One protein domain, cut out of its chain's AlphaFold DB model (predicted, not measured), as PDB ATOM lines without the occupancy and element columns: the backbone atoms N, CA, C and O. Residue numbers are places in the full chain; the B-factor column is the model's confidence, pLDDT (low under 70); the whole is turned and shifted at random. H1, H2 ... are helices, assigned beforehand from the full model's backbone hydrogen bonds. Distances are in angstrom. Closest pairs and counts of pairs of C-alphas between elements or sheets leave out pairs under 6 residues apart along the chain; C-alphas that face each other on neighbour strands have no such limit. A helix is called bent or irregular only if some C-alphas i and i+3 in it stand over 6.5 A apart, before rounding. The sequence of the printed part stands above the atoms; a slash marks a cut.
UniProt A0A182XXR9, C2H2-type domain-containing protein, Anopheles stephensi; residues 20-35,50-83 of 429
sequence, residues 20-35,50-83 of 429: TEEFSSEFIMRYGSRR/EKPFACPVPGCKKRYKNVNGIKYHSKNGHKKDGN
ATOM      1  N   THR A  20     158.256 180.912 187.746       50.47
ATOM      2  CA  THR A  20     159.493 180.637 188.497       50.47
ATOM      3  C   THR A  20     159.275 180.705 190.014       50.47
ATOM      4  O   THR A  20     159.058 179.666 190.634       50.47
ATOM      5  N   GLU A  21     159.244 181.904 190.605       55.91
ATOM      6  CA  GLU A  21     159.414 182.063 192.062       55.91
ATOM      7  C   GLU A  21     158.093 182.192 192.856       55.91
ATOM      8  O   GLU A  21     157.901 181.545 193.890       55.91
ATOM      9  N   GLU A  22     157.141 183.008 192.385       54.53
ATOM     10  CA  GLU A  22     156.029 183.477 193.240       54.53
ATOM     11  C   GLU A  22     154.784 182.562 193.254       54.53
ATOM     12  O   GLU A  22     153.982 182.597 194.189       54.53
ATOM     13  N   PHE A  23     154.637 181.657 192.278       52.38
ATOM     14  CA  PHE A  23     153.544 180.665 192.227       52.38
ATOM     15  C   PHE A  23     153.872 179.357 192.971       52.38
ATOM     16  O   PHE A  23     153.428 178.264 192.598       52.38
ATOM     17  N   SER A  24     154.630 179.479 194.062       57.97
ATOM     18  CA  SER A  24     154.882 178.409 195.030       57.97
ATOM     19  C   SER A  24     153.577 177.763 195.529       57.97
ATOM     20  O   SER A  24     152.511 178.385 195.548       57.97
ATOM     21  N   SER A  25     153.642 176.497 195.956       60.22
ATOM     22  CA  SER A  25     152.468 175.697 196.363       60.22
ATOM     23  C   SER A  25     151.604 176.370 197.436       60.22
ATOM     24  O   SER A  25     150.383 176.219 197.412       60.22
ATOM     25  N   GLU A  26     152.217 177.166 198.312       58.31
ATOM     26  CA  GLU A  26     151.541 178.005 199.305       58.31
ATOM     27  C   GLU A  26     150.533 178.981 198.671       58.31
ATOM     28  O   GLU A  26     149.387 179.043 199.113       58.31
ATOM     29  N   PHE A  27     150.878 179.672 197.577       62.81
ATOM     30  CA  PHE A  27     149.941 180.561 196.872       62.81
ATOM     31  C   PHE A  27     148.728 179.782 196.340       62.81
ATOM     32  O   PHE A  27     147.582 180.224 196.464       62.81
ATOM     33  N   ILE A  28     148.967 178.587 195.789       66.88
ATOM     34  CA  ILE A  28     147.924 177.714 195.232       66.88
ATOM     35  C   ILE A  28     146.977 177.219 196.338       66.88
ATOM     36  O   ILE A  28     145.761 177.244 196.146       66.88
ATOM     37  N   MET A  29     147.500 176.825 197.504       68.44
ATOM     38  CA  MET A  29     146.678 176.421 198.654       68.44
ATOM     39  C   MET A  29     145.913 177.611 199.256       68.44
ATOM     40  O   MET A  29     144.708 177.519 199.506       68.44
ATOM     41  N   ARG A  30     146.581 178.759 199.421       62.84
ATOM     42  CA  ARG A  30     146.036 179.966 200.060       62.84
ATOM     43  C   ARG A  30     144.956 180.668 199.234       62.84
ATOM     44  O   ARG A  30     144.029 181.224 199.826       62.84
ATOM     45  N   TYR A  31     145.035 180.627 197.899       57.06
ATOM     46  CA  TYR A  31     144.043 181.239 197.003       57.06
ATOM     47  C   TYR A  31     143.058 180.264 196.351       57.06
ATOM     48  O   TYR A  31     141.932 180.683 196.076       57.06
ATOM     49  N   GLY A  32     143.417 178.992 196.140       57.25
ATOM     50  CA  GLY A  32     142.511 177.992 195.560       57.25
ATOM     51  C   GLY A  32     141.248 177.800 196.405       57.25
ATOM     52  O   GLY A  32     140.134 177.952 195.909       57.25
ATOM     53  N   SER A  33     141.424 177.581 197.711       55.94
ATOM     54  CA  SER A  33     140.313 177.367 198.650       55.94
ATOM     55  C   SER A  33     139.586 178.659 199.051       55.94
ATOM     56  O   SER A  33     138.384 178.649 199.306       55.94
ATOM     57  N   ARG A  34     140.281 179.806 199.098       51.28
ATOM     58  CA  ARG A  34     139.756 181.050 199.705       51.28
ATOM     59  C   ARG A  34     138.677 181.766 198.879       51.28
ATOM     60  O   ARG A  34     138.008 182.658 199.392       51.28
ATOM     61  N   ARG A  35     138.450 181.375 197.620       53.97
ATOM     62  CA  ARG A  35     137.363 181.918 196.776       53.97
ATOM     63  C   ARG A  35     135.985 181.273 197.034       53.97
ATOM     64  O   ARG A  35     135.051 181.582 196.307       53.97
ATOM     65  N   GLU A  50     134.104 169.170 193.797       64.81
ATOM     66  CA  GLU A  50     135.120 168.142 194.093       64.81
ATOM     67  C   GLU A  50     136.521 168.475 193.519       64.81
ATOM     68  O   GLU A  50     137.419 167.633 193.453       64.81
ATOM     69  N   LYS A  51     136.692 169.695 192.994       69.81
ATOM     70  CA  LYS A  51     137.866 170.137 192.225       69.81
ATOM     71  C   LYS A  51     138.335 171.506 192.740       69.81
ATOM     72  O   LYS A  51     138.125 172.511 192.055       69.81
ATOM     73  N   PRO A  52     138.929 171.569 193.951       80.19
ATOM     74  CA  PRO A  52     139.258 172.833 194.619       80.19
ATOM     75  C   PRO A  52     140.347 173.635 193.890       80.19
ATOM     76  O   PRO A  52     140.405 174.857 194.009       80.19
ATOM     77  N   PHE A  53     141.186 172.981 193.082       83.06
ATOM     78  CA  PHE A  53     142.272 173.638 192.360       83.06
ATOM     79  C   PHE A  53     141.775 174.236 191.040       83.06
ATOM     80  O   PHE A  53     141.902 173.642 189.963       83.06
ATOM     81  N   ALA A  54     141.171 175.420 191.132       88.69
ATOM     82  CA  ALA A  54     140.834 176.254 189.983       88.69
ATOM     83  C   ALA A  54     142.076 176.941 189.394       88.69
ATOM     84  O   ALA A  54     143.005 177.298 190.116       88.69
ATOM     85  N   CYS A  55     142.086 177.154 188.076       88.50
ATOM     86  CA  CYS A  55     143.145 177.930 187.436       88.50
ATOM     87  C   CYS A  55     143.015 179.434 187.757       88.50
ATOM     88  O   CYS A  55     141.930 179.985 187.558       88.50
ATOM     89  N   PRO A  56     144.088 180.122 188.201       84.50
ATOM     90  CA  PRO A  56     144.048 181.561 188.481       84.50
ATOM     91  C   PRO A  56     144.053 182.433 187.213       84.50
ATOM     92  O   PRO A  56     143.783 183.628 187.291       84.50
ATOM     93  N   VAL A  57     144.369 181.863 186.044       79.00
ATOM     94  CA  VAL A  57     144.525 182.619 184.793       79.00
ATOM     95  C   VAL A  57     143.160 183.128 184.293       79.00
ATOM     96  O   VAL A  57     142.273 182.311 184.021       79.00
ATOM     97  N   PRO A  58     142.968 184.451 184.113       76.56
ATOM     98  CA  PRO A  58     141.667 185.028 183.783       76.56
ATOM     99  C   PRO A  58     141.123 184.485 182.456       76.56
ATOM    100  O   PRO A  58     141.816 184.440 181.442       76.56
ATOM    101  N   GLY A  59     139.864 184.043 182.470       75.56
ATOM    102  CA  GLY A  59     139.219 183.382 181.330       75.56
ATOM    103  C   GLY A  59     139.455 181.868 181.238       75.56
ATOM    104  O   GLY A  59     138.737 181.195 180.496       75.56
ATOM    105  N   CYS A  60     140.377 181.285 182.015       83.25
ATOM    106  CA  CYS A  60     140.488 179.834 182.102       83.25
ATOM    107  C   CYS A  60     139.492 179.256 183.115       83.25
ATOM    108  O   CYS A  60     139.622 179.453 184.318       83.25
ATOM    109  N   LYS A  61     138.510 178.485 182.636       82.25
ATOM    110  CA  LYS A  61     137.486 177.848 183.488       82.25
ATOM    111  C   LYS A  61     137.837 176.414 183.933       82.25
ATOM    112  O   LYS A  61     136.965 175.707 184.430       82.25
ATOM    113  N   LYS A  62     139.079 175.945 183.739       82.62
ATOM    114  CA  LYS A  62     139.484 174.577 184.123       82.62
ATOM    115  C   LYS A  62     139.731 174.478 185.639       82.62
ATOM    116  O   LYS A  62     140.393 175.339 186.220       82.62
ATOM    117  N   ARG A  63     139.220 173.409 186.260       89.12
ATOM    118  CA  ARG A  63     139.425 173.045 187.675       89.12
ATOM    119  C   ARG A  63     139.889 171.590 187.791       89.12
ATOM    120  O   ARG A  63     139.419 170.743 187.032       89.12
ATOM    121  N   TYR A  64     140.762 171.298 188.753       88.38
ATOM    122  CA  TYR A  64     141.392 169.988 188.950       88.38
ATOM    123  C   TYR A  64     141.201 169.468 190.385       88.38
ATOM    124  O   TYR A  64     141.095 170.247 191.331       88.38
ATOM    125  N   LYS A  65     141.162 168.136 190.547       88.31
ATOM    126  CA  LYS A  65     141.011 167.460 191.854       88.31
ATOM    127  C   LYS A  65     142.310 167.424 192.679       88.31
ATOM    128  O   LYS A  65     142.255 167.249 193.886       88.31
ATOM    129  N   ASN A  66     143.473 167.615 192.049       86.81
ATOM    130  CA  ASN A  66     144.789 167.520 192.694       86.81
ATOM    131  C   ASN A  66     145.734 168.644 192.211       86.81
ATOM    132  O   ASN A  66     145.675 169.039 191.041       86.81
ATOM    133  N   VAL A  67     146.631 169.102 193.094       84.19
ATOM    134  CA  VAL A  67     147.694 170.096 192.851       84.19
ATOM    135  C   VAL A  67     148.530 169.734 191.618       84.19
ATOM    136  O   VAL A  67     148.798 170.586 190.775       84.19
ATOM    137  N   ASN A  68     148.872 168.454 191.444       88.56
ATOM    138  CA  ASN A  68     149.661 167.988 190.295       88.56
ATOM    139  C   ASN A  68     148.956 168.257 188.951       88.56
ATOM    140  O   ASN A  68     149.596 168.637 187.970       88.56
ATOM    141  N   GLY A  69     147.623 168.137 188.919       89.31
ATOM    142  CA  GLY A  69     146.813 168.428 187.735       89.31
ATOM    143  C   GLY A  69     146.800 169.916 187.382       89.31
ATOM    144  O   GLY A  69     146.941 170.262 186.208       89.31
ATOM    145  N   ILE A  70     146.703 170.803 188.384       87.44
ATOM    146  CA  ILE A  70     146.784 172.248 188.131       87.44
ATOM    147  C   ILE A  70     148.217 172.699 187.802       87.44
ATOM    148  O   ILE A  70     148.372 173.550 186.934       87.44
ATOM    149  N   LYS A  71     149.260 172.085 188.384       86.38
ATOM    150  CA  LYS A  71     150.675 172.384 188.079       86.38
ATOM    151  C   LYS A  71     151.054 172.013 186.639       86.38
ATOM    152  O   LYS A  71     151.750 172.770 185.970       86.38
ATOM    153  N   TYR A  72     150.552 170.887 186.123       89.50
ATOM    154  CA  TYR A  72     150.677 170.573 184.696       89.50
ATOM    155  C   TYR A  72     149.841 171.528 183.827       89.50
ATOM    156  O   TYR A  72     150.296 171.988 182.778       89.50
ATOM    157  N   HIS A  73     148.625 171.877 184.261       89.38
ATOM    158  CA  HIS A  73     147.785 172.812 183.517       89.38
ATOM    159  C   HIS A  73     148.395 174.219 183.413       89.38
ATOM    160  O   HIS A  73     148.342 174.797 182.326       89.38
ATOM    161  N   SER A  74     149.002 174.749 184.479       84.38
ATOM    162  CA  SER A  74     149.668 176.052 184.441       84.38
ATOM    163  C   SER A  74     150.859 176.030 183.477       84.38
ATOM    164  O   SER A  74     150.879 176.807 182.525       84.38
ATOM    165  N   LYS A  75     151.788 175.074 183.644       80.69
ATOM    166  CA  LYS A  75     153.025 174.989 182.844       80.69
ATOM    167  C   LYS A  75     152.793 174.652 181.365       80.69
ATOM    168  O   LYS A  75     153.419 175.252 180.492       80.69
ATOM    169  N   ASN A  76     151.904 173.703 181.059       80.31
ATOM    170  CA  ASN A  76     151.748 173.149 179.704       80.31
ATOM    171  C   ASN A  76     150.412 173.511 179.037       80.31
ATOM    172  O   ASN A  76     150.312 173.498 177.809       80.31
ATOM    173  N   GLY A  77     149.383 173.840 179.820       81.44
ATOM    174  CA  GLY A  77     148.064 174.189 179.300       81.44
ATOM    175  C   GLY A  77     148.063 175.536 178.589       81.44
ATOM    176  O   GLY A  77     147.708 175.592 177.417       81.44
ATOM    177  N   HIS A  78     148.483 176.615 179.253       76.25
ATOM    178  CA  HIS A  78     148.366 177.970 178.690       76.25
ATOM    179  C   HIS A  78     149.273 178.223 177.486       76.25
ATOM    180  O   HIS A  78     148.847 178.915 176.563       76.25
ATOM    181  N   LYS A  79     150.448 177.582 177.414       68.56
ATOM    182  CA  LYS A  79     151.328 177.661 176.236       68.56
ATOM    183  C   LYS A  79     150.647 177.132 174.952       68.56
ATOM    184  O   LYS A  79     150.909 177.650 173.872       68.56
ATOM    185  N   LYS A  80     149.706 176.174 175.052       60.03
ATOM    186  CA  LYS A  80     148.894 175.677 173.912       60.03
ATOM    187  C   LYS A  80     147.496 176.324 173.822       60.03
ATOM    188  O   LYS A  80     147.055 176.688 172.734       60.03
ATOM    189  N   ASP A  81     146.813 176.542 174.949       59.06
ATOM    190  CA  ASP A  81     145.492 177.196 175.052       59.06
ATOM    191  C   ASP A  81     145.553 178.745 175.052       59.06
ATOM    192  O   ASP A  81     144.533 179.397 175.286       59.06
ATOM    193  N   GLY A  82     146.700 179.375 174.758       56.97
ATOM    194  CA  GLY A  82     146.886 180.842 174.784       56.97
ATOM    195  C   GLY A  82     145.888 181.635 173.920       56.97
ATOM    196  O   GLY A  82     145.636 182.814 174.146       56.97
ATOM    197  N   ASN A  83     145.215 180.948 172.995       55.44
ATOM    198  CA  ASN A  83     144.096 181.435 172.191       55.44
ATOM    199  C   ASN A  83     142.737 181.502 172.946       55.44
ATOM    200  O   ASN A  83     141.706 181.735 172.314       55.44
TER     201      ASN A  83
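This is residues 20 to 35 and 50 to 83 of the 429 residues of the protein "C2H2-type domain-containing protein" of Anopheles stephensi (UniProt A0A182XXR9). A long helix, H2, with a kink near residue 77, has a shorter helix, H1, set about perpendicular to it near its first residue, Val 67, and a looped stretch with no named element, residues 50 to 66, leads into H2. Within that loop, residues 53 to 54 and 63 to 64 form a short antiparallel pairing. The printed part has 50 residues, with two named helices in the order H1, H2 and no named strand, and its class is all helix. It is compact, with a radius of gyration of the C-alphas of 10.5 A, and rounded, spanning 28 by 27 by 19 A.

H2, residues 67 to 83, is the longest helix and has a kink of 54 degrees near residue 77. It is irregular: C-alphas 80 and 83 are 7.7 A apart, and its line is a rough one. H1, residues 25 to 32, is close to H2 but not clearly touching it. Their closest C-alphas, those of Ile 28 and Val 67, are 8.0 A apart. Their lines are about perpendicular, at 74 degrees, and their centres are 16.0 A apart. In H1 every O i to N i+4 pair is within hydrogen-bond range; in H2, 9 of 13 are.

H2 begins at C-alpha 67, at (147.694, 170.096, 192.851), and ends at C-alpha 83, at (144.096, 181.435, 172.191), 23.8 A away. H1 begins at C-alpha 25, at (152.468, 175.697, 196.363), and measures 10.2 A from first to last C-alpha.

The two C-alphas farthest apart, those of Glu 26 and Asn 83, are 28.3 A apart. Residues 36 to 49 are not printed, and C-alphas 35 and 50 are 14.2 A apart across this cut, which lies in the link from H1 to H2. The mean pLDDT of the printed part is 72.7; residues 20 to 35, 50 to 51 and 79 to 83 are under 70.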